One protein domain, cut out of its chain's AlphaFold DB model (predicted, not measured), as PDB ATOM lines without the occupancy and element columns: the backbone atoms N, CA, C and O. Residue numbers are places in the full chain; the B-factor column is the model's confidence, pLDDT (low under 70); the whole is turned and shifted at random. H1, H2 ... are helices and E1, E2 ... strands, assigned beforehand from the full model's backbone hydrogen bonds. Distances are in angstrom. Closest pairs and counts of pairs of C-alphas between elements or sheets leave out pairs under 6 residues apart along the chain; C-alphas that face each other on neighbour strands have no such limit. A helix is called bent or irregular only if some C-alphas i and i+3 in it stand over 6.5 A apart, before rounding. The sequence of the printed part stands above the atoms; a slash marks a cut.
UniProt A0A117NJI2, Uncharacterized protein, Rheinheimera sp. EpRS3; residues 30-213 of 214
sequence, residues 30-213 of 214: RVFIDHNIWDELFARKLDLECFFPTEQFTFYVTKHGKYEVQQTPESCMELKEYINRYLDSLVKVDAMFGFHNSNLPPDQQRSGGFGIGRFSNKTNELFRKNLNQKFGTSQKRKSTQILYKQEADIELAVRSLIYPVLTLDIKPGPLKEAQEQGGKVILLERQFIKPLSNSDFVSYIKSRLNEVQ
ATOM      1  N   ARG A  30     -12.308 -48.166 -46.205       94.50
ATOM      2  CA  ARG A  30     -11.958 -47.670 -44.867       94.50
ATOM      3  C   ARG A  30     -13.221 -47.422 -44.064       94.50
ATOM      4  O   ARG A  30     -14.029 -46.590 -44.467       94.50
ATOM      5  N   VAL A  31     -13.358 -48.094 -42.929       96.81
ATOM      6  CA  VAL A  31     -14.548 -48.008 -42.076       96.81
ATOM      7  C   VAL A  31     -14.136 -47.612 -40.671       96.81
ATOM      8  O   VAL A  31     -13.262 -48.238 -40.082       96.81
ATOM      9  N   PHE A  32     -14.768 -46.584 -40.122       97.94
ATOM     10  CA  PHE A  32     -14.559 -46.169 -38.744       97.94
ATOM     11  C   PHE A  32     -15.551 -46.864 -37.816       97.94
ATOM     12  O   PHE A  32     -16.737 -46.961 -38.129       97.94
ATOM     13  N   ILE A  33     -15.059 -47.334 -36.675       97.19
ATOM     14  CA  ILE A  33     -15.854 -48.014 -35.656       97.19
ATOM     15  C   ILE A  33     -15.998 -47.089 -34.443       97.19
ATOM     16  O   ILE A  33     -14.998 -46.655 -33.866       97.19
ATOM     17  N   ASP A  34     -17.241 -46.787 -34.068       96.56
ATOM     18  CA  ASP A  34     -17.580 -46.165 -32.785       96.56
ATOM     19  C   ASP A  34     -17.398 -47.166 -31.629       96.56
ATOM     20  O   ASP A  34     -17.586 -48.371 -31.799       96.56
ATOM     21  N   HIS A  35     -17.054 -46.686 -30.433       94.12
ATOM     22  CA  HIS A  35     -16.754 -47.527 -29.279       94.12
ATOM     23  C   HIS A  35     -17.898 -48.496 -28.936       94.12
ATOM     24  O   HIS A  35     -17.651 -49.656 -28.617       94.12
ATOM     25  N   ASN A  36     -19.151 -48.050 -29.064       94.38
ATOM     26  CA  ASN A  36     -20.323 -48.869 -28.739       94.38
ATOM     27  C   ASN A  36     -20.493 -50.111 -29.637       94.38
ATOM     28  O   ASN A  36     -21.165 -51.057 -29.229       94.38
ATOM     29  N   ILE A  37     -19.890 -50.139 -30.832       96.56
ATOM     30  CA  ILE A  37     -19.954 -51.290 -31.740       96.56
ATOM     31  C   ILE A  37     -19.216 -52.488 -31.141       96.56
ATOM     32  O   ILE A  37     -19.649 -53.625 -31.327       96.56
ATOM     33  N   TRP A  38     -18.120 -52.246 -30.413       96.06
ATOM     34  CA  TRP A  38     -17.298 -53.312 -29.840       96.06
ATOM     35  C   TRP A  38     -18.092 -54.219 -28.906       96.06
ATOM     36  O   TRP A  38     -17.898 -55.431 -28.952       96.06
ATOM     37  N   ASP A  39     -19.025 -53.655 -28.133       94.50
ATOM     38  CA  ASP A  39     -19.910 -54.419 -27.252       94.50
ATOM     39  C   ASP A  39     -20.713 -55.473 -28.030       94.50
ATOM     40  O   ASP A  39     -20.850 -56.614 -27.592       94.50
ATOM     41  N   GLU A  40     -21.231 -55.108 -29.205       95.81
ATOM     42  CA  GLU A  40     -22.049 -55.995 -30.035       95.81
ATOM     43  C   GLU A  40     -21.199 -57.063 -30.734       95.81
ATOM     44  O   GLU A  40     -21.573 -58.237 -30.764       95.81
ATOM     45  N   LEU A  41     -20.032 -56.673 -31.258       96.38
ATOM     46  CA  LEU A  41     -19.074 -57.600 -31.869       96.38
ATOM     47  C   LEU A  41     -18.596 -58.654 -30.860       96.38
ATOM     48  O   LEU A  41     -18.571 -59.852 -31.165       96.38
ATOM     49  N   PHE A  42     -18.282 -58.208 -29.643       96.69
ATOM     50  CA  PHE A  42     -17.864 -59.058 -28.537       96.69
ATOM     51  C   PHE A  42     -18.992 -59.975 -28.058       96.69
ATOM     52  O   PHE A  42     -18.784 -61.183 -27.945       96.69
ATOM     53  N   ALA A  43     -20.202 -59.445 -27.848       95.56
ATOM     54  CA  ALA A  43     -21.355 -60.238 -27.412       95.56
ATOM     55  C   ALA A  43     -21.676 -61.389 -28.383       95.56
ATOM     56  O   ALA A  43     -22.073 -62.475 -27.957       95.56
ATOM     57  N   ARG A  44     -21.451 -61.174 -29.685       95.62
ATOM     58  CA  ARG A  44     -21.611 -62.184 -30.747       95.62
ATOM     59  C   ARG A  44     -20.418 -63.119 -30.913       95.62
ATOM     60  O   ARG A  44     -20.512 -64.067 -31.698       95.62
ATOM     61  N   LYS A  45     -19.309 -62.850 -30.213       95.56
ATOM     62  CA  LYS A  45     -18.010 -63.524 -30.366       95.56
ATOM     63  C   LYS A  45     -17.561 -63.559 -31.829       95.56
ATOM     64  O   LYS A  45     -17.110 -64.589 -32.327       95.56
ATOM     65  N   LEU A  46     -17.753 -62.445 -32.535       95.25
ATOM     66  CA  LEU A  46     -17.471 -62.365 -33.964       95.25
ATOM     67  C   LEU A  46     -15.954 -62.353 -34.202       95.25
ATOM     68  O   LEU A  46     -15.235 -61.604 -33.537       95.25
ATOM     69  N   ASP A  47     -15.469 -63.148 -35.155       93.75
ATOM     70  CA  ASP A  47     -14.081 -63.071 -35.617       93.75
ATOM     71  C   ASP A  47     -13.980 -62.105 -36.804       93.75
ATOM     72  O   ASP A  47     -14.409 -62.422 -37.917       93.75
ATOM     73  N   LEU A  48     -13.448 -60.905 -36.573       92.81
ATOM     74  CA  LEU A  48     -13.409 -59.878 -37.613       92.81
ATOM     75  C   LEU A  48     -12.510 -60.257 -38.792       92.81
ATOM     76  O   LEU A  48     -12.821 -59.858 -39.911       92.81
ATOM     77  N   GLU A  49     -11.454 -61.043 -38.572       90.81
ATOM     78  CA  GLU A  49     -10.535 -61.460 -39.639       90.81
ATOM     79  C   GLU A  49     -11.231 -62.423 -40.610       90.81
ATOM     80  O   GLU A  49     -11.021 -62.352 -41.820       90.81
ATOM     81  N   CYS A  50     -12.130 -63.267 -40.096       90.38
ATOM     82  CA  CYS A  50     -12.926 -64.191 -40.903       90.38
ATOM     83  C   CYS A  50     -14.018 -63.469 -41.711       90.38
ATOM     84  O   CYS A  50     -14.229 -63.743 -42.893       90.38
ATOM     85  N   PHE A  51     -14.731 -62.532 -41.081       91.88
ATOM     86  CA  PHE A  51     -15.915 -61.918 -41.689       91.88
ATOM     87  C   PHE A  51     -15.617 -60.662 -42.520       91.88
ATOM     88  O   PHE A  51     -16.387 -60.345 -43.440       91.88
ATOM     89  N   PHE A  52     -14.515 -59.966 -42.237       91.50
ATOM     90  CA  PHE A  52     -14.106 -58.719 -42.886       91.50
ATOM     91  C   PHE A  52     -12.648 -58.815 -43.367       91.50
ATOM     92  O   PHE A  52     -11.749 -58.264 -42.729       91.50
ATOM     93  N   PRO A  53     -12.409 -59.500 -44.501       90.06
ATOM     94  CA  PRO A  53     -11.063 -59.723 -45.023       90.06
ATOM     95  C   PRO A  53     -10.342 -58.404 -45.337       90.06
ATOM     96  O   PRO A  53     -10.941 -57.462 -45.874       90.06
ATOM     97  N   THR A  54      -9.045 -58.341 -45.022       89.06
ATOM     98  CA  THR A  54      -8.204 -57.132 -45.126       89.06
ATOM     99  C   THR A  54      -8.055 -56.591 -46.542       89.06
ATOM    100  O   THR A  54      -7.765 -55.412 -46.741       89.06
ATOM    101  N   GLU A  55      -8.270 -57.443 -47.538       88.38
ATOM    102  CA  GLU A  55      -8.232 -57.102 -48.957       88.38
ATOM    103  C   GLU A  55      -9.419 -56.211 -49.346       88.38
ATOM    104  O   GLU A  55      -9.328 -55.429 -50.291       88.38
ATOM    105  N   GLN A  56     -10.530 -56.316 -48.610       89.06
ATOM    106  CA  GLN A  56     -11.775 -55.594 -48.881       89.06
ATOM    107  C   GLN A  56     -12.028 -54.483 -47.863       89.06
ATOM    108  O   GLN A  56     -12.585 -53.445 -48.218       89.06
ATOM    109  N   PHE A  57     -11.601 -54.669 -46.612       91.94
ATOM    110  CA  PHE A  57     -11.898 -53.757 -45.513       91.94
ATOM    111  C   PHE A  57     -10.643 -53.379 -44.733       91.94
ATOM    112  O   PHE A  57      -9.745 -54.176 -44.492       91.94
ATOM    113  N   THR A  58     -10.604 -52.143 -44.254       93.25
ATOM    114  CA  THR A  58      -9.723 -51.754 -43.156       93.25
ATOM    115  C   THR A  58     -10.535 -50.986 -42.141       93.25
ATOM    116  O   THR A  58     -11.072 -49.912 -42.437       93.25
ATOM    117  N   PHE A  59     -10.588 -51.525 -40.931       96.19
ATOM    118  CA  PHE A  59     -11.218 -50.842 -39.821       96.19
ATOM    119  C   PHE A  59     -10.285 -49.805 -39.215       96.19
ATOM    120  O   PHE A  59      -9.068 -49.983 -39.145       96.19
ATOM    121  N   TYR A  60     -10.883 -48.713 -38.769       97.31
ATOM    122  CA  TYR A  60     -10.206 -47.630 -38.096       97.31
ATOM    123  C   TYR A  60     -10.932 -47.265 -36.808       97.31
ATOM    124  O   TYR A  60     -12.159 -47.226 -36.745       97.31
ATOM    125  N   VAL A  61     -10.152 -46.897 -35.803       97.56
ATOM    126  CA  VAL A  61     -10.616 -46.078 -34.682       97.56
ATOM    127  C   VAL A  61      -9.886 -44.748 -34.733       97.56
ATOM    128  O   VAL A  61      -8.765 -44.656 -35.236       97.56
ATOM    129  N   THR A  62     -10.493 -43.687 -34.216       97.12
ATOM    130  CA  THR A  62      -9.747 -42.442 -34.011       97.12
ATOM    131  C   THR A  62      -8.765 -42.620 -32.852       97.12
ATOM    132  O   THR A  62      -8.954 -43.473 -31.980       97.12
ATOM    133  N   LYS A  63      -7.718 -41.789 -32.791       95.56
ATOM    134  CA  LYS A  63      -6.847 -41.718 -31.605       95.56
ATOM    135  C   LYS A  63      -7.660 -41.507 -30.319       95.56
ATOM    136  O   LYS A  63      -7.345 -42.095 -29.292       95.56
ATOM    137  N   HIS A  64      -8.739 -40.734 -30.402       96.19
ATOM    138  CA  HIS A  64      -9.704 -40.547 -29.323       96.19
ATOM    139  C   HIS A  64     -10.453 -41.832 -28.970       96.19
ATOM    140  O   HIS A  64     -10.475 -42.197 -27.801       96.19
ATOM    141  N   GLY A  65     -10.963 -42.574 -29.954       95.06
ATOM    142  CA  GLY A  65     -11.575 -43.886 -29.715       95.06
ATOM    143  C   GLY A  65     -10.615 -44.871 -29.036       95.06
ATOM    144  O   GLY A  65     -11.018 -45.611 -28.144       95.06
ATOM    145  N   LYS A  66      -9.311 -44.824 -29.356       95.25
ATOM    146  CA  LYS A  66      -8.293 -45.606 -28.628       95.25
ATOM    147  C   LYS A  66      -8.216 -45.222 -27.146       95.25
ATOM    148  O   LYS A  66      -8.077 -46.111 -26.308       95.25
ATOM    149  N   TYR A  67      -8.313 -43.934 -26.807       94.81
ATOM    150  CA  TYR A  67      -8.371 -43.521 -25.402       94.81
ATOM    151  C   TYR A  67      -9.603 -44.103 -24.704       94.81
ATOM    152  O   TYR A  67      -9.475 -44.566 -23.580       94.81
ATOM    153  N   GLU A  68     -10.763 -44.173 -25.358       92.88
ATOM    154  CA  GLU A  68     -11.946 -44.804 -24.752       92.88
ATOM    155  C   GLU A  68     -11.704 -46.279 -24.407       92.88
ATOM    156  O   GLU A  68     -12.015 -46.692 -23.293       92.88
ATOM    157  N   VAL A  69     -11.045 -47.037 -25.292       91.25
ATOM    158  CA  VAL A  69     -10.654 -48.441 -25.039       91.25
ATOM    159  C   VAL A  69      -9.669 -48.560 -23.872       91.25
ATOM    160  O   VAL A  69      -9.799 -49.432 -23.012       91.25
ATOM    161  N   GLN A  70      -8.678 -47.669 -23.794       90.50
ATOM    162  CA  GLN A  70      -7.725 -47.662 -22.677       90.50
ATOM    163  C   GLN A  70      -8.423 -47.437 -21.331       90.50
ATOM    164  O   GLN A  70      -7.989 -47.988 -20.317       90.50
ATOM    165  N   GLN A  71      -9.515 -46.672 -21.346       89.75
ATOM    166  CA  GLN A  71     -10.317 -46.308 -20.181       89.75
ATOM    167  C   GLN A  71     -11.517 -47.226 -19.931       89.75
ATOM    168  O   GLN A  71     -12.288 -46.965 -19.003       89.75
ATOM    169  N   THR A  72     -11.673 -48.293 -20.720       86.94
ATOM    170  CA  THR A  72     -12.629 -49.363 -20.434       86.94
ATOM    171  C   THR A  72     -12.319 -49.946 -19.045       86.94
ATOM    172  O   THR A  72     -11.164 -50.326 -18.810       86.94
ATOM    173  N   PRO A  73     -13.308 -49.994 -18.125       87.44
ATOM    174  CA  PRO A  73     -13.102 -50.462 -16.755       87.44
ATOM    175  C   PRO A  73     -12.599 -51.905 -16.684       87.44
ATOM    176  O   PRO A  73     -12.945 -52.732 -17.524       87.44
ATOM    177  N   GLU A  74     -11.878 -52.238 -15.617       87.75
ATOM    178  CA  GLU A  74     -11.355 -53.584 -15.342       87.75
ATOM    179  C   GLU A  74     -12.469 -54.632 -15.208       87.75
ATOM    180  O   GLU A  74     -12.281 -55.789 -15.568       87.75
ATOM    181  N   SER A  75     -13.676 -54.228 -14.797       89.44
ATOM    182  CA  SER A  75     -14.856 -55.105 -14.823       89.44
ATOM    183  C   SER A  75     -15.237 -55.585 -16.232       89.44
ATOM    184  O   SER A  75     -16.064 -56.480 -16.369       89.44
ATOM    185  N   CYS A  76     -14.670 -54.979 -17.277       91.75
ATOM    186  CA  CYS A  76     -14.886 -55.287 -18.687       91.75
ATOM    187  C   CYS A  76     -13.586 -55.773 -19.361       91.75
ATOM    188  O   CYS A  76     -13.366 -55.518 -20.545       91.75
ATOM    189  N   MET A  77     -12.711 -56.450 -18.607       93.31
ATOM    190  CA  MET A  77     -11.420 -56.962 -19.088       93.31
ATOM    191  C   MET A  77     -11.528 -57.810 -20.361       93.31
ATOM    192  O   MET A  77     -10.783 -57.556 -21.299       93.31
ATOM    193  N   GLU A  78     -12.482 -58.742 -20.444       96.00
ATOM    194  CA  GLU A  78     -12.637 -59.608 -21.627       96.00
ATOM    195  C   GLU A  78     -12.956 -58.807 -22.901       96.00
ATOM    196  O   GLU A  78     -12.398 -59.067 -23.967       96.00
ATOM    197  N   LEU A  79     -13.807 -57.780 -22.788       95.88
ATOM    198  CA  LEU A  79     -14.092 -56.862 -23.890       95.88
ATOM    199  C   LEU A  79     -12.831 -56.083 -24.282       95.88
ATOM    200  O   LEU A  79     -12.526 -55.943 -25.463       95.88
ATOM    201  N   LYS A  80     -12.076 -55.587 -23.298       94.94
ATOM    202  CA  LYS A  80     -10.830 -54.844 -23.536       94.94
ATOM    203  C   LYS A  80      -9.784 -55.709 -24.246       94.94
ATOM    204  O   LYS A  80      -9.151 -55.235 -25.186       94.94
ATOM    205  N   GLU A  81      -9.630 -56.966 -23.840       95.06
ATOM    206  CA  GLU A  81      -8.757 -57.948 -24.494       95.06
ATOM    207  C   GLU A  81      -9.210 -58.243 -25.926       95.06
ATOM    208  O   GLU A  81      -8.389 -58.220 -26.844       95.06
ATOM    209  N   TYR A  82     -10.516 -58.432 -26.134       96.06
ATOM    210  CA  TYR A  82     -11.093 -58.612 -27.464       96.06
ATOM    211  C   TYR A  82     -10.790 -57.423 -28.384       96.06
ATOM    212  O   TYR A  82     -10.331 -57.623 -29.506       96.06
ATOM    213  N   ILE A  83     -10.984 -56.185 -27.916       95.94
ATOM    214  CA  ILE A  83     -10.690 -54.985 -28.714       95.94
ATOM    215  C   ILE A  83      -9.186 -54.881 -29.006       95.94
ATOM    216  O   ILE A  83      -8.800 -54.632 -30.150       95.94
ATOM    217  N   ASN A  84      -8.331 -55.089 -27.998       94.38
ATOM    218  CA  ASN A  84      -6.877 -54.980 -28.155       94.38
ATOM    219  C   ASN A  84      -6.322 -55.996 -29.157       94.38
ATOM    220  O   ASN A  84      -5.492 -55.613 -29.979       94.38
ATOM    221  N   ARG A  85      -6.844 -57.234 -29.175       95.00
ATOM    222  CA  ARG A  85      -6.478 -58.239 -30.186       95.00
ATOM    223  C   ARG A  85      -6.572 -57.675 -31.605       95.00
ATOM    224  O   ARG A  85      -5.672 -57.910 -32.402       95.00
ATOM    225  N   TYR A  86      -7.629 -56.922 -31.916       95.06
ATOM    226  CA  TYR A  86      -7.801 -56.351 -33.253       95.06
ATOM    227  C   TYR A  86      -7.071 -55.028 -33.456       95.06
ATOM    228  O   TYR A  86      -6.669 -54.753 -34.583       95.06
ATOM    229  N   LEU A  87      -6.880 -54.207 -32.420       93.06
ATOM    230  CA  LEU A  87      -6.068 -52.986 -32.530       93.06
ATOM    231  C   LEU A  87      -4.600 -53.280 -32.873       93.06
ATOM    232  O   LEU A  87      -3.939 -52.424 -33.461       93.06
ATOM    233  N   ASP A  88      -4.116 -54.475 -32.536       85.69
ATOM    234  CA  ASP A  88      -2.747 -54.904 -32.818       85.69
ATOM    235  C   ASP A  88      -2.586 -55.580 -34.197       85.69
ATOM    236  O   ASP A  88      -1.462 -55.667 -34.694       85.69
ATOM    237  N   SER A  89      -3.679 -56.019 -34.847       84.94
ATOM    238  CA  SER A  89      -3.631 -56.737 -36.137       84.94
ATOM    239  C   SER A  89      -4.423 -56.071 -37.271       84.94
ATOM    240  O   SER A  89      -3.869 -55.757 -38.326       84.94
ATOM    241  N   LEU A  90      -5.722 -55.848 -37.068       89.88
ATOM    242  CA  LEU A  90      -6.700 -55.572 -38.126       89.88
ATOM    243  C   LEU A  90      -7.144 -54.103 -38.174       89.88
ATOM    244  O   LEU A  90      -7.462 -53.562 -39.238       89.88
ATOM    245  N   VAL A  91      -7.194 -53.450 -37.016       95.25
ATOM    246  CA  VAL A  91      -7.804 -52.133 -36.826       95.25
ATOM    247  C   VAL A  91      -6.712 -51.093 -36.664       95.25
ATOM    248  O   VAL A  91      -5.897 -51.141 -35.748       95.25
ATOM    249  N   LYS A  92      -6.719 -50.092 -37.537       95.31
ATOM    250  CA  LYS A  92      -5.726 -49.018 -37.523       95.31
ATOM    251  C   LYS A  92      -6.195 -47.844 -36.673       95.31
ATOM    252  O   LYS A  92      -7.373 -47.501 -36.625       95.31
ATOM    253  N   VAL A  93      -5.250 -47.159 -36.044       95.69
ATOM    254  CA  VAL A  93      -5.535 -45.925 -35.305       95.69
ATOM    255  C   VAL A  93      -5.321 -44.730 -36.237       95.69
ATOM    256  O   VAL A  93      -4.198 -44.453 -36.654       95.69
ATOM    257  N   ASP A  94      -6.391 -44.005 -36.562       95.88
ATOM    258  CA  ASP A  94      -6.332 -42.749 -37.319       95.88
ATOM    259  C   ASP A  94      -6.055 -41.576 -36.372       95.88
ATOM    260  O   ASP A  94      -6.847 -41.257 -35.479       95.88
ATOM    261  N   ALA A  95      -4.939 -40.892 -36.603       94.88
ATOM    262  CA  ALA A  95      -4.577 -39.663 -35.911       94.88
ATOM    263  C   ALA A  95      -4.457 -38.503 -36.906       94.88
ATOM    264  O   ALA A  95      -4.117 -38.696 -38.074       94.88
ATOM    265  N   MET A  96      -4.690 -37.280 -36.431       93.81
ATOM    266  CA  MET A  96      -4.324 -36.080 -37.184       93.81
ATOM    267  C   MET A  96      -2.873 -35.721 -36.905       93.81
ATOM    268  O   MET A  96      -2.451 -35.718 -35.746       93.81
ATOM    269  N   PHE A  97      -2.126 -35.368 -37.948       94.62
ATOM    270  CA  PHE A  97      -0.857 -34.677 -37.762       94.62
ATOM    271  C   PHE A  97      -1.106 -33.367 -37.006       94.62
ATOM    272  O   PHE A  97      -2.084 -32.660 -37.255       94.62
ATOM    273  N   GLY A  98      -0.207 -33.033 -36.088       92.69
ATOM    274  CA  GLY A  98      -0.263 -31.786 -35.348       92.69
ATOM    275  C   GLY A  98       0.901 -31.659 -34.382       92.69
ATOM    276  O   GLY A  98       1.651 -32.611 -34.158       92.69
ATOM    277  N   PHE A  99       1.035 -30.471 -33.808       93.19
ATOM    278  CA  PHE A  99       2.093 -30.163 -32.856       93.19
ATOM    279  C   PHE A  99       1.725 -30.607 -31.439       93.19
ATOM    280  O   PHE A  99       0.564 -30.904 -31.138       93.19
ATOM    281  N   HIS A 100       2.742 -30.672 -30.583       93.44
ATOM    282  CA  HIS A 100       2.590 -30.952 -29.162       93.44
ATOM    283  C   HIS A 100       1.792 -29.839 -28.465       93.44
ATOM    284  O   HIS A 100       2.003 -28.656 -28.735       93.44
ATOM    285  N   ASN A 101       0.900 -30.218 -27.551       93.69
ATOM    286  CA  ASN A 101       0.155 -29.308 -26.689       93.69
ATOM    287  C   ASN A 101       0.644 -29.455 -25.243       93.69
ATOM    288  O   ASN A 101       0.349 -30.457 -24.589       93.69
ATOM    289  N   SER A 102       1.333 -28.428 -24.741       94.69
ATOM    290  CA  SER A 102       1.904 -28.392 -23.389       94.69
ATOM    291  C   SER A 102       0.861 -28.395 -22.269       94.69
ATOM    292  O   SER A 102       1.197 -28.668 -21.123       94.69
ATOM    293  N   ASN A 103      -0.408 -28.110 -22.581       92.50
ATOM    294  CA  ASN A 103      -1.503 -28.177 -21.608       92.50
ATOM    295  C   ASN A 103      -2.006 -29.610 -21.376       92.50
ATOM    296  O   ASN A 103      -2.936 -29.819 -20.598       92.50
ATOM    297  N   LEU A 104      -1.449 -30.591 -22.088       91.38
ATOM    298  CA  LEU A 104      -1.839 -31.990 -22.008       91.38
ATOM    299  C   LEU A 104      -0.624 -32.861 -21.675       91.38
ATOM    300  O   LEU A 104       0.468 -32.607 -22.188       91.38
ATOM    301  N   PRO A 105      -0.806 -33.936 -20.891       92.12
ATOM    302  CA  PRO A 105       0.231 -34.940 -20.696       92.12
ATOM    303  C   PRO A 105       0.744 -35.535 -22.025       92.12
ATOM    304  O   PRO A 105      -0.014 -35.595 -23.005       92.12
ATOM    305  N   PRO A 106       2.013 -35.985 -22.103       91.25
ATOM    306  CA  PRO A 106       2.588 -36.559 -23.326       91.25
ATOM    307  C   PRO A 106       1.824 -37.771 -23.887       91.25
ATOM    308  O   PRO A 106       1.702 -37.921 -25.102       91.25
ATOM    309  N   ASP A 107       1.261 -38.602 -23.017       90.75
ATOM    310  CA  ASP A 107       0.466 -39.793 -23.343       90.75
ATOM    311  C   ASP A 107      -0.990 -39.472 -23.720       90.75
ATOM    312  O   ASP A 107      -1.703 -40.334 -24.223       90.75
ATOM    313  N   GLN A 108      -1.422 -38.220 -23.537       93.56
ATOM    314  CA  GLN A 108      -2.790 -37.754 -23.792       93.56
ATOM    315  C   GLN A 108      -2.856 -36.754 -24.952       93.56
ATOM    316  O   GLN A 108      -3.819 -35.995 -25.093       93.56
ATOM    317  N   GLN A 109      -1.832 -36.711 -25.801       94.94
ATOM    318  CA  GLN A 109      -1.796 -35.812 -26.952       94.94
ATOM    319  C   GLN A 109      -2.847 -36.209 -27.990       94.94
ATOM    320  O   GLN A 109      -2.981 -37.378 -28.355       94.94
ATOM    321  N   ARG A 110      -3.586 -35.232 -28.517       93.75
ATOM    322  CA  ARG A 110      -4.620 -35.480 -29.540       93.75
ATOM    323  C   ARG A 110      -4.023 -35.613 -30.941       93.75
ATOM    324  O   ARG A 110      -4.538 -36.355 -31.771       93.75
ATOM    325  N   SER A 111      -2.907 -34.934 -31.178       93.75
ATOM    326  CA  SER A 111      -2.123 -35.001 -32.408       93.75
ATOM    327  C   SER A 111      -1.204 -36.228 -32.441       93.75
ATOM    328  O   SER A 111      -0.824 -36.776 -31.404       93.75
ATOM    329  N   GLY A 112      -0.868 -36.686 -33.648       90.94
ATOM    330  CA  GLY A 112       0.067 -37.786 -33.895       90.94
ATOM    331  C   GLY A 112       1.539 -37.395 -33.737       90.94
ATOM    332  O   GLY A 112       2.324 -38.206 -33.263       90.94
ATOM    333  N   GLY A 113       1.900 -36.152 -34.067       90.69
ATOM    334  CA  GLY A 113       3.292 -35.695 -34.116       90.69
ATOM    335  C   GLY A 113       3.966 -35.954 -35.469       90.69
ATOM    336  O   GLY A 113       3.310 -36.273 -36.459       90.69
ATOM    337  N   PHE A 114       5.286 -35.772 -35.534       89.25
ATOM    338  CA  PHE A 114       6.050 -35.926 -36.775       89.25
ATOM    339  C   PHE A 114       6.020 -37.368 -37.295       89.25
ATOM    340  O   PHE A 114       6.240 -38.307 -36.539       89.25
ATOM    341  N   GLY A 115       5.736 -37.536 -38.591       86.75
ATOM    342  CA  GLY A 115       5.645 -38.851 -39.235       86.75
ATOM    343  C   GLY A 115       4.409 -39.678 -38.858       86.75
ATOM    344  O   GLY A 115       4.270 -40.797 -39.345       86.75
ATOM    345  N   ILE A 116       3.503 -39.149 -38.025       89.75
ATOM    346  CA  ILE A 116       2.327 -39.874 -37.534       89.75
ATOM    347  C   ILE A 116       1.049 -39.081 -37.813       89.75
ATOM    348  O   ILE A 116       0.895 -37.919 -37.433       89.75
ATOM    349  N   GLY A 117       0.076 -39.774 -38.401       89.94
ATOM    350  CA  GLY A 117      -1.235 -39.225 -38.709       89.94
ATOM    351  C   GLY A 117      -1.298 -38.524 -40.063       89.94
ATOM    352  O   GLY A 117      -0.327 -38.458 -40.814       89.94
ATOM    353  N   ARG A 118      -2.485 -38.022 -40.394       90.50
ATOM    354  CA  ARG A 118      -2.777 -37.383 -41.683       90.50
ATOM    355  C   ARG A 118      -3.024 -35.891 -41.540       90.50
ATOM    356  O   ARG A 118      -3.456 -35.421 -40.489       90.50
ATOM    357  N   PHE A 119      -2.822 -35.157 -42.626       91.88
ATOM    358  CA  PHE A 119      -3.263 -33.770 -42.712       91.88
ATOM    359  C   PHE A 119      -4.787 -33.686 -42.834       91.88
ATOM    360  O   PHE A 119      -5.450 -34.589 -43.358       91.88
ATOM    361  N   SER A 120      -5.343 -32.590 -42.325       92.25
ATOM    362  CA  SER A 120      -6.750 -32.256 -42.522       92.25
ATOM    363  C   SER A 120      -6.934 -31.381 -43.745       92.25
ATOM    364  O   SER A 120      -5.992 -30.745 -44.213       92.25
ATOM    365  N   ASN A 121      -8.171 -31.299 -44.222       92.38
ATOM    366  CA  ASN A 121      -8.566 -30.321 -45.225       92.38
ATOM    367  C   ASN A 121      -9.406 -29.204 -44.577       92.38
ATOM    368  O   ASN A 121      -9.869 -29.327 -43.441       92.38
ATOM    369  N   LYS A 122      -9.608 -28.104 -45.311       96.38
ATOM    370  CA  LYS A 122     -10.350 -26.933 -44.817       96.38
ATOM    371  C   LYS A 122     -11.790 -27.272 -44.418       96.38
ATOM    372  O   LYS A 122     -12.259 -26.762 -43.408       96.38
ATOM    373  N   THR A 123     -12.464 -28.133 -45.179       95.94
ATOM    374  CA  THR A 123     -13.852 -28.549 -44.917       95.94
ATOM    375  C   THR A 123     -13.967 -29.279 -43.583       95.94
ATOM    376  O   THR A 123     -14.778 -28.904 -42.741       95.94
ATOM    377  N   ASN A 124     -13.098 -30.262 -43.350       95.69
ATOM    378  CA  ASN A 124     -13.052 -31.037 -42.118       95.69
ATOM    379  C   ASN A 124     -12.739 -30.151 -40.908       95.69
ATOM    380  O   ASN A 124     -13.372 -30.310 -39.870       95.69
ATOM    381  N   GLU A 125     -11.795 -29.212 -41.026       97.00
ATOM    382  CA  GLU A 125     -11.452 -28.314 -39.913       97.00
ATOM    383  C   GLU A 125     -12.535 -27.273 -39.631       97.00
ATOM    384  O   GLU A 125     -12.798 -26.969 -38.469       97.00
ATOM    385  N   LEU A 126     -13.217 -26.763 -40.662       98.06
ATOM    386  CA  LEU A 126     -14.373 -25.890 -40.471       98.06
ATOM    387  C   LEU A 126     -15.505 -26.639 -39.759       98.06
ATOM    388  O   LEU A 126     -16.047 -26.141 -38.773       98.06
ATOM    389  N   PHE A 127     -15.815 -27.856 -40.207       98.25
ATOM    390  CA  PHE A 127     -16.838 -28.682 -39.577       98.25
ATOM    391  C   PHE A 127     -16.465 -29.040 -38.131       98.25
ATOM    392  O   PHE A 127     -17.267 -28.841 -37.218       98.25
ATOM    393  N   ARG A 128     -15.211 -29.443 -37.886       97.94
ATOM    394  CA  ARG A 128     -14.669 -29.680 -36.539       97.94
ATOM    395  C   ARG A 128     -14.818 -28.452 -35.646       97.94
ATOM    396  O   ARG A 128     -15.207 -28.587 -34.485       97.94
ATOM    397  N   LYS A 129     -14.502 -27.259 -36.156       98.12
ATOM    398  CA  LYS A 129     -14.641 -26.003 -35.410       98.12
ATOM    399  C   LYS A 129     -16.100 -25.753 -35.030       98.12
ATOM    400  O   LYS A 129     -16.363 -25.461 -33.867       98.12
ATOM    401  N   ASN A 130     -17.030 -25.929 -35.966       98.25
ATOM    402  CA  ASN A 130     -18.464 -25.751 -35.718       98.25
ATOM    403  C   ASN A 130     -18.982 -26.746 -34.667       98.25
ATOM    404  O   ASN A 130     -19.671 -26.355 -33.725       98.25
ATOM    405  N   LEU A 131     -18.586 -28.019 -34.767       98.31
ATOM    406  CA  LEU A 131     -18.934 -29.036 -33.774       98.31
ATOM    407  C   LEU A 131     -18.363 -28.710 -32.390       98.31
ATOM    408  O   LEU A 131     -19.076 -28.834 -31.399       98.31
ATOM    409  N   ASN A 132     -17.114 -28.245 -32.305       97.81
ATOM    410  CA  ASN A 132     -16.525 -27.823 -31.032       97.81
ATOM    411  C   ASN A 132     -17.225 -26.596 -30.438       97.81
ATOM    412  O   ASN A 132     -17.386 -26.530 -29.225       97.81
ATOM    413  N   GLN A 133     -17.679 -25.647 -31.258       97.88
ATOM    414  CA  GLN A 133     -18.459 -24.503 -30.773       97.88
ATOM    415  C   GLN A 133     -19.817 -24.928 -30.200       97.88
ATOM    416  O   GLN A 133     -20.270 -24.342 -29.220       97.88
ATOM    417  N   LYS A 134     -20.461 -25.939 -30.796       97.75
ATOM    418  CA  LYS A 134     -21.801 -26.395 -30.397       97.75
ATOM    419  C   LYS A 134     -21.785 -27.424 -29.261       97.75
ATOM    420  O   LYS A 134     -22.657 -27.397 -28.398       97.75
ATOM    421  N   PHE A 135     -20.817 -28.338 -29.269       97.19
ATOM    422  CA  PHE A 135     -20.786 -29.517 -28.395       97.19
ATOM    423  C   PHE A 135     -19.498 -29.655 -27.578       97.19
ATOM    424  O   PHE A 135     -19.461 -30.453 -26.639       97.19
ATOM    425  N   GLY A 136     -18.446 -28.916 -27.936       94.94
ATOM    426  CA  GLY A 136     -17.161 -28.967 -27.251       94.94
ATOM    427  C   GLY A 136     -17.253 -28.389 -25.843       94.94
ATOM    428  O   GLY A 136     -17.969 -27.428 -25.569       94.94
ATOM    429  N   THR A 137     -16.516 -28.993 -24.919       94.44
ATOM    430  CA  THR A 137     -16.451 -28.556 -23.525       94.44
ATOM    431  C   THR A 137     -15.114 -28.959 -22.916       94.44
ATOM    432  O   THR A 137     -14.464 -29.882 -23.395       94.44
ATOM    433  N   SER A 138     -14.706 -28.284 -21.845       91.00
ATOM    434  CA  SER A 138     -13.587 -28.694 -20.988       91.00
ATOM    435  C   SER A 138     -14.021 -29.636 -19.857       91.00
ATOM    436  O   SER A 138     -13.207 -30.046 -19.029       91.00
ATOM    437  N   GLN A 139     -15.307 -29.995 -19.794       91.69
ATOM    438  CA  GLN A 139     -15.831 -30.916 -18.791       91.69
ATOM    439  C   GLN A 139     -15.532 -32.371 -19.159       91.69
ATOM    440  O   GLN A 139     -15.749 -32.809 -20.291       91.69
ATOM    441  N   LYS A 140     -15.105 -33.149 -18.167       90.06
ATOM    442  CA  LYS A 140     -14.982 -34.611 -18.241       90.06
ATOM    443  C   LYS A 140     -16.188 -35.256 -17.552       90.06
ATOM    444  O   LYS A 140     -16.732 -34.660 -16.625       90.06
ATOM    445  N   ARG A 141     -16.615 -36.464 -17.956       84.56
ATOM    446  CA  ARG A 141     -17.720 -37.153 -17.241       84.56
ATOM    447  C   ARG A 141     -17.252 -37.712 -15.897       84.56
ATOM    448  O   ARG A 141     -18.039 -37.788 -14.962       84.56
ATOM    449  N   LYS A 142     -15.978 -38.097 -15.804       87.00
ATOM    450  CA  LYS A 142     -15.292 -38.484 -14.563       87.00
ATOM    451  C   LYS A 142     -13.903 -37.849 -14.546       87.00
ATOM    452  O   LYS A 142     -13.294 -37.700 -15.603       87.00
ATOM    453  N   SER A 143     -13.381 -37.515 -13.369       84.12
ATOM    454  CA  SER A 143     -12.034 -36.936 -13.225       84.12
ATOM    455  C   SER A 143     -10.932 -37.838 -13.792       84.12
ATOM    456  O   SER A 143      -9.935 -37.339 -14.304       84.12
ATOM    457  N   THR A 144     -11.148 -39.155 -13.764       85.75
ATOM    458  CA  THR A 144     -10.239 -40.174 -14.303       85.75
ATOM    459  C   THR A 144     -10.244 -40.266 -15.830       85.75
ATOM    460  O   THR A 144      -9.360 -40.899 -16.399       85.75
ATOM    461  N   GLN A 145     -11.206 -39.650 -16.528       90.00
ATOM    462  CA  GLN A 145     -11.258 -39.704 -17.991       90.00
ATOM    463  C   GLN A 145     -10.156 -38.851 -18.640       90.00
ATOM    464  O   GLN A 145      -9.795 -37.787 -18.143       90.00
ATOM    465  N   ILE A 146      -9.613 -39.313 -19.766       93.44
ATOM    466  CA  ILE A 146      -8.602 -38.599 -20.560       93.44
ATOM    467  C   ILE A 146      -9.308 -37.556 -21.426       93.44
ATOM    468  O   ILE A 146      -8.880 -36.398 -21.505       93.44
ATOM    469  N   LEU A 147     -10.408 -37.976 -22.047       94.69
ATOM    470  CA  LEU A 147     -11.177 -37.178 -22.988       94.69
ATOM    471  C   LEU A 147     -12.175 -36.257 -22.295       94.69
ATOM    472  O   LEU A 147     -12.761 -36.593 -21.260       94.69
ATOM    473  N   TYR A 148     -12.409 -35.109 -22.922       94.88
ATOM    474  CA  TYR A 148     -13.556 -34.276 -22.595       94.88
ATOM    475  C   TYR A 148     -14.849 -34.886 -23.147       94.88
ATOM    476  O   TYR A 148     -14.849 -35.744 -24.036       94.88
ATOM    477  N   LYS A 149     -15.988 -34.448 -22.609       93.31
ATOM    478  CA  LYS A 149     -17.303 -34.891 -23.079       93.31
ATOM    479  C   LYS A 149     -17.435 -34.586 -24.580       93.31
ATOM    480  O   LYS A 149     -17.125 -33.481 -25.004       93.31
ATOM    481  N   GLN A 150     -17.938 -35.557 -25.346       94.44
ATOM    482  CA  GLN A 150     -18.141 -35.482 -26.805       94.44
ATOM    483  C   GLN A 150     -16.855 -35.399 -27.651       94.44
ATOM    484  O   GLN A 150     -16.956 -35.324 -28.870       94.44
ATOM    485  N   GLU A 151     -15.651 -35.431 -27.068       95.81
ATOM    486  CA  GLU A 151     -14.411 -35.245 -27.841       95.81
ATOM    487  C   GLU A 151     -14.208 -36.360 -28.889       95.81
ATOM    488  O   GLU A 151     -13.894 -36.069 -30.041       95.81
ATOM    489  N   ALA A 152     -14.452 -37.625 -28.522       95.94
ATOM    490  CA  ALA A 152     -14.397 -38.756 -29.456       95.94
ATOM    491  C   ALA A 152     -15.491 -38.682 -30.536       95.94
ATOM    492  O   ALA A 152     -15.192 -38.834 -31.723       95.94
ATOM    493  N   ASP A 153     -16.726 -38.365 -30.131       97.19
ATOM    494  CA  ASP A 153     -17.881 -38.230 -31.027       97.19
ATOM    495  C   ASP A 153     -17.653 -37.137 -32.085       97.19
ATOM    496  O   ASP A 153     -17.973 -37.329 -33.259       97.19
ATOM    497  N   ILE A 154     -17.048 -36.003 -31.705       97.94
ATOM    498  CA  ILE A 154     -16.668 -34.926 -32.636       97.94
ATOM    499  C   ILE A 154     -15.661 -35.438 -33.669       97.94
ATOM    500  O   ILE A 154     -15.804 -35.172 -34.863       97.94
ATOM    501  N   GLU A 155     -14.637 -36.174 -33.241       97.56
ATOM    502  CA  GLU A 155     -13.623 -36.680 -34.162       97.56
ATOM    503  C   GLU A 155     -14.196 -37.693 -35.153       97.56
ATOM    504  O   GLU A 155     -13.875 -37.604 -36.343       97.56
ATOM    505  N   LEU A 156     -15.057 -38.606 -34.694       97.88
ATOM    506  CA  LEU A 156     -15.774 -39.554 -35.554       97.88
ATOM    507  C   LEU A 156     -16.711 -38.832 -36.527       97.88
ATOM    508  O   LEU A 156     -16.672 -39.111 -37.726       97.88
ATOM    509  N   ALA A 157     -17.472 -37.845 -36.052       98.19
ATOM    510  CA  ALA A 157     -18.345 -37.014 -36.881       98.19
ATOM    511  C   ALA A 157     -17.578 -36.319 -38.017       98.19
ATOM    512  O   ALA A 157     -18.037 -36.282 -39.152       98.19
ATOM    513  N   VAL A 158     -16.361 -35.831 -37.765       97.94
ATOM    514  CA  VAL A 158     -15.528 -35.238 -38.825       97.94
ATOM    515  C   VAL A 158     -15.046 -36.286 -39.835       97.94
ATOM    516  O   VAL A 158     -14.887 -35.973 -41.015       97.94
ATOM    517  N   ARG A 159     -14.796 -37.534 -39.412       97.25
ATOM    518  CA  ARG A 159     -14.420 -38.620 -40.339       97.25
ATOM    519  C   ARG A 159     -15.586 -39.050 -41.214       97.25
ATOM    520  O   ARG A 159     -15.338 -39.392 -42.373       97.25
ATOM    521  N   SER A 160     -16.811 -38.984 -40.693       97.56
ATOM    522  CA  SER A 160     -18.000 -39.406 -41.433       97.56
ATOM    523  C   SER A 160     -18.238 -38.587 -42.703       97.56
ATOM    524  O   SER A 160     -18.838 -39.091 -43.645       97.56
ATOM    525  N   LEU A 161     -17.684 -37.373 -42.807       95.94
ATOM    526  CA  LEU A 161     -17.731 -36.579 -44.042       95.94
ATOM    527  C   LEU A 161     -17.110 -37.287 -45.259       95.94
ATOM    528  O   LEU A 161     -17.430 -36.953 -46.396       95.94
ATOM    529  N   ILE A 162     -16.188 -38.228 -45.038       94.44
ATOM    530  CA  ILE A 162     -15.438 -38.901 -46.109       94.44
ATOM    531  C   ILE A 162     -15.637 -40.416 -46.045       94.44
ATOM    532  O   ILE A 162     -15.843 -41.061 -47.078       94.44
ATOM    533  N   TYR A 163     -15.571 -40.983 -44.842       96.12
ATOM    534  CA  TYR A 163     -15.539 -42.424 -44.617       96.12
ATOM    535  C   TYR A 163     -16.775 -42.893 -43.851       96.12
ATOM    536  O   TYR A 163     -17.235 -42.174 -42.973       96.12
ATOM    537  N   PRO A 164     -17.282 -44.104 -44.112       97.50
ATOM    538  CA  PRO A 164     -18.319 -44.709 -43.287       97.50
ATOM    539  C   PRO A 164     -17.925 -44.780 -41.804       97.50
ATOM    540  O   PRO A 164     -16.807 -45.192 -41.485       97.50
ATOM    541  N   VAL A 165     -18.846 -44.423 -40.908       98.25
ATOM    542  CA  VAL A 165     -18.741 -44.614 -39.450       98.25
ATOM    543  C   VAL A 165     -19.873 -45.534 -39.001       98.25
ATOM    544  O   VAL A 165     -21.038 -45.176 -39.162       98.25
ATOM    545  N   LEU A 166     -19.547 -46.695 -38.434       98.06
ATOM    546  CA  LEU A 166     -20.514 -47.609 -37.819       98.06
ATOM    547  C   LEU A 166     -20.780 -47.185 -36.368       98.06
ATOM    548  O   LEU A 166     -19.829 -47.000 -35.610       98.06
ATOM    549  N   THR A 167     -22.051 -47.079 -35.976       97.75
ATOM    550  CA  THR A 167     -22.472 -46.816 -34.587       97.75
ATOM    551  C   THR A 167     -23.786 -47.531 -34.242       97.75
ATOM    552  O   THR A 167     -24.596 -47.818 -35.123       97.75
ATOM    553  N   LEU A 168     -24.007 -47.827 -32.957       96.38
ATOM    554  CA  LEU A 168     -25.266 -48.360 -32.412       96.38
ATOM    555  C   LEU A 168     -26.138 -47.275 -31.766       96.38
ATOM    556  O   LEU A 168     -27.233 -47.580 -31.292       96.38
ATOM    557  N   ASP A 169     -25.648 -46.039 -31.680       92.19
ATOM    558  CA  ASP A 169     -26.331 -44.955 -30.978       92.19
ATOM    559  C   ASP A 169     -26.198 -43.647 -31.759       92.19
ATOM    560  O   ASP A 169     -25.115 -43.076 -31.887       92.19
ATOM    561  N   ILE A 170     -27.329 -43.144 -32.249       88.56
ATOM    562  CA  ILE A 170     -27.438 -41.781 -32.757       88.56
ATOM    563  C   ILE A 170     -28.425 -41.030 -31.867       88.56
ATOM    564  O   ILE A 170     -29.643 -41.163 -31.981       88.56
ATOM    565  N   LYS A 171     -27.867 -40.176 -31.013       91.62
ATOM    566  CA  LYS A 171     -28.582 -39.231 -30.148       91.62
ATOM    567  C   LYS A 171     -28.219 -37.789 -30.517       91.62
ATOM    568  O   LYS A 171     -27.203 -37.589 -31.188       91.62
ATOM    569  N   PRO A 172     -28.984 -36.774 -30.066       95.31
ATOM    570  CA  PRO A 172     -28.615 -35.375 -30.272       95.31
ATOM    571  C   PRO A 172     -27.160 -35.111 -29.854       95.31
ATOM    572  O   PRO A 172     -26.785 -35.329 -28.700       95.31
ATOM    573  N   GLY A 173     -26.332 -34.687 -30.810       96.75
ATOM    574  CA  GLY A 173     -24.884 -34.595 -30.635       96.75
ATOM    575  C   GLY A 173     -24.115 -34.598 -31.962       96.75
ATOM    576  O   GLY A 173     -24.728 -34.499 -33.027       96.75
ATOM    577  N   PRO A 174     -22.775 -34.731 -31.913       98.00
ATOM    578  CA  PRO A 174     -21.911 -34.582 -33.085       98.00
ATOM    579  C   PRO A 174     -22.205 -35.562 -34.229       98.00
ATOM    580  O   PRO A 174     -22.253 -35.150 -35.384       98.00
ATOM    581  N   LEU A 175     -22.434 -36.846 -33.926       97.75
ATOM    582  CA  LEU A 175     -22.732 -37.853 -34.953       97.75
ATOM    583  C   LEU A 175     -24.093 -37.623 -35.621       97.75
ATOM    584  O   LEU A 175     -24.207 -37.804 -36.831       97.75
ATOM    585  N   LYS A 176     -25.106 -37.176 -34.863       97.81
ATOM    586  CA  LYS A 176     -26.414 -36.812 -35.427       97.81
ATOM    587  C   LYS A 176     -26.293 -35.615 -36.366       97.81
ATOM    588  O   LYS A 176     -26.795 -35.681 -37.480       97.81
ATOM    589  N   GLU A 177     -25.572 -34.576 -35.946       98.00
ATOM    590  CA  GLU A 177     -25.307 -33.400 -36.781       98.00
ATOM    591  C   GLU A 177     -24.595 -33.791 -38.082       98.00
ATOM    592  O   GLU A 177     -24.979 -33.354 -39.162       98.00
ATOM    593  N   ALA A 178     -23.577 -34.653 -37.999       97.75
ATOM    594  CA  ALA A 178     -22.881 -35.121 -39.189       97.75
ATOM    595  C   ALA A 178     -23.801 -35.915 -40.118       97.75
ATOM    596  O   ALA A 178     -23.761 -35.689 -41.321       97.75
ATOM    597  N   GLN A 179     -24.652 -36.793 -39.579       96.94
ATOM    598  CA  GLN A 179     -25.652 -37.517 -40.367       96.94
ATOM    599  C   GLN A 179     -26.609 -36.555 -41.091       96.94
ATOM    600  O   GLN A 179     -26.848 -36.710 -42.285       96.94
ATOM    601  N   GLU A 180     -27.135 -35.548 -40.390       96.56
ATOM    602  CA  GLU A 180     -28.059 -34.548 -40.950       96.56
ATOM    603  C   GLU A 180     -27.408 -33.687 -42.043       96.56
ATOM    604  O   GLU A 180     -28.089 -33.248 -42.968       96.56
ATOM    605  N   GLN A 181     -26.087 -33.501 -41.987       95.81
ATOM    606  CA  GLN A 181     -25.303 -32.802 -43.010       95.81
ATOM    607  C   GLN A 181     -24.779 -33.725 -44.130       95.81
ATOM    608  O   GLN A 181     -23.911 -33.323 -44.904       95.81
ATOM    609  N   GLY A 182     -25.291 -34.956 -44.237       95.69
ATOM    610  CA  GLY A 182     -24.924 -35.902 -45.298       95.69
ATOM    611  C   GLY A 182     -23.626 -36.678 -45.046       95.69
ATOM    612  O   GLY A 182     -23.084 -37.301 -45.957       95.69
ATOM    613  N   GLY A 183     -23.111 -36.657 -43.818       96.88
ATOM    614  CA  GLY A 183     -22.024 -37.527 -43.387       96.88
ATOM    615  C   GLY A 183     -22.439 -39.001 -43.409       96.88
ATOM    616  O   GLY A 183     -23.582 -39.362 -43.126       96.88
ATOM    617  N   LYS A 184     -21.478 -39.875 -43.699       97.50
ATOM    618  CA  LYS A 184     -21.631 -41.326 -43.862       97.50
ATOM    619  C   LYS A 184     -21.726 -42.051 -42.515       97.50
ATOM    620  O   LYS A 184     -20.922 -42.929 -42.204       97.50
ATOM    621  N   VAL A 185     -22.683 -41.653 -41.680       97.75
ATOM    622  CA  VAL A 185     -22.953 -42.289 -40.383       97.75
ATOM    623  C   VAL A 185     -23.959 -43.422 -40.580       97.75
ATOM    624  O   VAL A 185     -25.116 -43.190 -40.928       97.75
ATOM    625  N   ILE A 186     -23.517 -44.651 -40.337       97.62
ATOM    626  CA  ILE A 186     -24.323 -45.863 -40.437       97.62
ATOM    627  C   ILE A 186     -24.760 -46.265 -39.028       97.62
ATOM    628  O   ILE A 186     -23.965 -46.774 -38.235       97.62
ATOM    629  N   LEU A 187     -26.044 -46.062 -38.741       96.88
ATOM    630  CA  LEU A 187     -26.686 -46.604 -37.550       96.88
ATOM    631  C   LEU A 187     -27.027 -48.078 -37.772       96.88
ATOM    632  O   LEU A 187     -27.752 -48.415 -38.708       96.88
ATOM    633  N   LEU A 188     -26.539 -48.940 -36.888       96.31
ATOM    634  CA  LEU A 188     -26.970 -50.326 -36.783       96.31
ATOM    635  C   LEU A 188     -28.062 -50.395 -35.706       96.31
ATOM    636  O   LEU A 188     -27.798 -50.276 -34.511       96.31
ATOM    637  N   GLU A 189     -29.322 -50.528 -36.109       94.69
ATOM    638  CA  GLU A 189     -30.430 -50.499 -35.153       94.69
ATOM    639  C   GLU A 189     -30.448 -51.761 -34.283       94.69
ATOM    640  O   GLU A 189     -30.761 -52.849 -34.766       94.69
ATOM    641  N   ARG A 190     -30.169 -51.617 -32.977       93.12
ATOM    642  CA  ARG A 190     -30.089 -52.739 -32.015       93.12
ATOM    643  C   ARG A 190     -31.285 -53.689 -32.090       93.12
ATOM    644  O   ARG A 190     -31.112 -54.899 -32.024       93.12
ATOM    645  N   GLN A 191     -32.489 -53.141 -32.236       92.88
ATOM    646  CA  GLN A 191     -33.740 -53.904 -32.286       92.88
ATOM    647  C   GLN A 191     -33.785 -54.843 -33.497       92.88
ATOM    648  O   GLN A 191     -34.233 -55.981 -33.384       92.88
ATOM    649  N   PHE A 192     -33.279 -54.359 -34.632       95.50
ATOM    650  CA  PHE A 192     -33.232 -55.083 -35.893       95.50
ATOM    651  C   PHE A 192     -32.087 -56.097 -35.927       95.50
ATOM    652  O   PHE A 192     -32.290 -57.235 -36.338       95.50
ATOM    653  N   ILE A 193     -30.891 -55.713 -35.466       96.31
ATOM    654  CA  ILE A 193     -29.715 -56.591 -35.551       96.31
ATOM    655  C   ILE A 193     -29.745 -57.719 -34.519       96.31
ATOM    656  O   ILE A 193     -29.223 -58.799 -34.785       96.31
ATOM    657  N   LYS A 194     -30.343 -57.507 -33.340       94.56
ATOM    658  CA  LYS A 194     -30.329 -58.471 -32.228       94.56
ATOM    659  C   LYS A 194     -30.800 -59.886 -32.609       94.56
ATOM    660  O   LYS A 194     -30.108 -60.820 -32.217       94.56
ATOM    661  N   PRO A 195     -31.910 -60.084 -33.347       96.62
ATOM    662  CA  PRO A 195     -32.339 -61.424 -33.758       96.62
ATOM    663  C   PRO A 195     -31.514 -62.035 -34.905       96.62
ATOM    664  O   PRO A 195     -31.693 -63.217 -35.191       96.62
ATOM    665  N   LEU A 196     -30.647 -61.272 -35.580       97.56
ATOM    666  CA  LEU A 196     -29.885 -61.773 -36.724       97.56
ATOM    667  C   LEU A 196     -28.843 -62.809 -36.298       97.56
ATOM    668  O   LEU A 196     -28.156 -62.640 -35.284       97.56
ATOM    669  N   SER A 197     -28.665 -63.830 -37.138       96.62
ATOM    670  CA  SER A 197     -27.508 -64.721 -37.070       96.62
ATOM    671  C   SER A 197     -26.206 -63.945 -37.329       96.62
ATOM    672  O   SER A 197     -26.226 -62.822 -37.837       96.62
ATOM    673  N   ASN A 198     -25.048 -64.530 -37.011       95.81
ATOM    674  CA  ASN A 198     -23.764 -63.871 -37.280       95.81
ATOM    675  C   ASN A 198     -23.540 -63.622 -38.780       95.81
ATOM    676  O   ASN A 198     -23.053 -62.553 -39.145       95.81
ATOM    677  N   SER A 199     -23.939 -64.557 -39.650       95.31
ATOM    678  CA  SER A 199     -23.858 -64.370 -41.102       95.31
ATOM    679  C   SER A 199     -24.770 -63.244 -41.581       95.31
ATOM    680  O   SER A 199     -24.320 -62.385 -42.335       95.31
ATOM    681  N   ASP A 200     -26.015 -63.191 -41.102       97.12
ATOM    682  CA  ASP A 200     -26.967 -62.152 -41.518       97.12
ATOM    683  C   ASP A 200     -26.564 -60.775 -40.991       97.12
ATOM    684  O   ASP A 200     -26.676 -59.779 -41.702       97.12
ATOM    685  N   PHE A 201     -26.036 -60.710 -39.768       96.94
ATOM    686  CA  PHE A 201     -25.500 -59.483 -39.188       96.94
ATOM    687  C   PHE A 201     -24.323 -58.928 -40.003       96.94
ATOM    688  O   PHE A 201     -24.282 -57.734 -40.305       96.94
ATOM    689  N   VAL A 202     -23.388 -59.791 -40.411       96.00
ATOM    690  CA  VAL A 202     -22.252 -59.400 -41.258       96.00
ATOM    691  C   VAL A 202     -22.725 -58.961 -42.640       96.00
ATOM    692  O   VAL A 202     -22.295 -57.913 -43.124       96.00
ATOM    693  N   SER A 203     -23.628 -59.721 -43.265       96.00
ATOM    694  CA  SER A 203     -24.225 -59.365 -44.557       96.00
ATOM    695  C   SER A 203     -24.954 -58.026 -44.489       96.00
ATOM    696  O   SER A 203     -24.796 -57.194 -45.381       96.00
ATOM    697  N   TYR A 204     -25.672 -57.770 -43.393       96.69
ATOM    698  CA  TYR A 204     -26.310 -56.487 -43.137       96.69
ATOM    699  C   TYR A 204     -25.281 -55.354 -43.070       96.69
ATOM    700  O   TYR A 204     -25.408 -54.394 -43.826       96.69
ATOM    701  N   ILE A 205     -24.220 -55.477 -42.259       96.31
ATOM    702  CA  ILE A 205     -23.150 -54.463 -42.196       96.31
ATOM    703  C   ILE A 205     -22.568 -54.194 -43.589       96.31
ATOM    704  O   ILE A 205     -22.452 -53.035 -43.987       96.31
ATOM    705  N   LYS A 206     -22.236 -55.245 -44.350       95.31
ATOM    706  CA  LYS A 206     -21.677 -55.111 -45.704       95.31
ATOM    707  C   LYS A 206     -22.643 -54.391 -46.647       95.31
ATOM    708  O   LYS A 206     -22.219 -53.479 -47.349       95.31
ATOM    709  N   SER A 207     -23.933 -54.729 -46.608       94.50
ATOM    710  CA  SER A 207     -24.969 -54.029 -47.377       94.50
ATOM    711  C   SER A 207     -25.005 -52.538 -47.043       94.50
ATOM    712  O   SER A 207     -24.901 -51.707 -47.943       94.50
ATOM    713  N   ARG A 208     -25.060 -52.184 -45.750       95.50
ATOM    714  CA  ARG A 208     -25.081 -50.777 -45.306       95.50
ATOM    715  C   ARG A 208     -23.830 -50.011 -45.737       95.50
ATOM    716  O   ARG A 208     -23.910 -48.831 -46.064       95.50
ATOM    717  N   LEU A 209     -22.674 -50.673 -45.733       93.88
ATOM    718  CA  LEU A 209     -21.407 -50.087 -46.169       93.88
ATOM    719  C   LEU A 209     -21.372 -49.795 -47.672       93.88
ATOM    720  O   LEU A 209     -20.737 -48.820 -48.068       93.88
ATOM    721  N   ASN A 210     -22.055 -50.590 -48.495       88.75
ATOM    722  CA  ASN A 210     -22.137 -50.353 -49.938       88.75
ATOM    723  C   ASN A 210     -23.068 -49.188 -50.282       88.75
ATOM    724  O   ASN A 210     -22.747 -48.395 -51.160       88.75
ATOM    725  N   GLU A 211     -24.179 -49.039 -49.557       89.00
ATOM    726  CA  GLU A 211     -25.146 -47.952 -49.778       89.00
ATOM    727  C   GLU A 211     -24.539 -46.550 -49.602       89.00
ATOM    728  O   GLU A 211     -25.003 -45.595 -50.212       89.00
ATOM    729  N   VAL A 212     -23.497 -46.404 -48.777       85.56
ATOM    730  CA  VAL A 212     -22.831 -45.108 -48.531       85.56
ATOM    731  C   VAL A 212     -21.621 -44.850 -49.447       85.56
ATOM    732  O   VAL A 212     -20.910 -43.846 -49.282       85.56
ATOM    733  N   GLN A 213     -21.326 -45.772 -50.370       71.19
ATOM    734  CA  GLN A 213     -20.295 -45.591 -51.401       71.19
ATOM    735  C   GLN A 213     -20.842 -44.950 -52.681       71.19
ATOM    736  O   GLN A 213     -20.067 -44.298 -53.382       71.19
TER     737      GLN A 213
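Overview. This is residues 30 to 213 of the 214 residues of an uncharacterized protein of Rheinheimera sp. EpRS3 (UniProt A0A117NJI2). Picture a twisted sheet of five short parallel strands in the middle, with H6 packed over one face and H5 and H7 packed on H6. H3, H4 and H9 lie on the other face, H1 packs between the sheet and H4, and a long loop, residues 95 to 121, reaches out at one end. The printed part has 184 residues, with nine named helices and five named strands running E1 H1 H2 E2 H3 H4 E3 H5 H6 E4 H7 E5 H8 H9; the sheet's order is E3 E2 E1 E4 E5. The class is mixed, and the whole is compact, with a radius of gyration of the C-alphas of 16.2 A and spans of 48 by 37 by 32 A.

Arrangement. Start at E1, residues 30 to 33, then reach H1, residues 35 to 43, which only grazes the sheet with residues 35 to 38. After H2, residues 48 to 51, comes E2, residues 57 to 62, parallel to E1, with N 60 and O 31 2.8 A apart, within hydrogen-bond range. E1, H1 H2, E2 form a strand-helix-strand unit, two parallel neighbour strands with helices between, its crossover right-handed. H3, residues 63 to 70, stands up from the sheet over E2, at a height of 7.7 A. H4, residues 74 to 87, is irregular, C-alphas 75 and 78 being 8.5 A apart; with residues 79 to 83 alone it touches H1, closest at the C-alphas of Leu 79 and Phe 42, 6.4 A. E3, residues 91 to 94, is parallel to E2, with N 92 and O 59 at 2.8 A; E2, H3 H4, E3 is another such unit, also right-handed. Next find H5, residues 122 to 135, and H6, residues 151 to 160, a helical hairpin whose closest C-alphas are those of Asn 124 and Val 158, 5.9 A. E4, residues 165 to 167, pairs with E1 through N 166 and O 32, 2.8 A, and ends the split unit E3, H5 H6, E4. H7, residues 174 to 180, touches H6 at a shallow tilt of 27 degrees, closest at the C-alphas of Leu 175 and Ala 157, 4.9 A. E5, residues 185 to 187, pairs with E4 through N 186 and O 165, 2.8 A. H8, residues 190 to 193, is not on the sheet; H9, residues 198 to 211, is on it but over none of its strands. Every O i to N i+4 pair is within hydrogen-bond range in H3, H5, H6, H7 and H9, against 3 of 5 in H1 and 7 of 10 in H4.

Along the chain. Find C-alpha 30, where E1 begins, at (-11.958, -47.670, -44.867). H5 runs 19.6 A from C-alpha 122 at (-10.350, -26.933, -44.817), and H9 runs 20.3 A to C-alpha 211 at (-25.146, -47.952, -49.778).

Size, cuts and confidence. The C-alphas of Ser 102 and Ser 197, the two farthest apart, are 48.7 A apart. The printed part has no cut; the links E3 to H5 and H5 to H6 are long, with 27 and 15 residues. Mean pLDDT of the printed part is 94.1, and no printed residue is under 70.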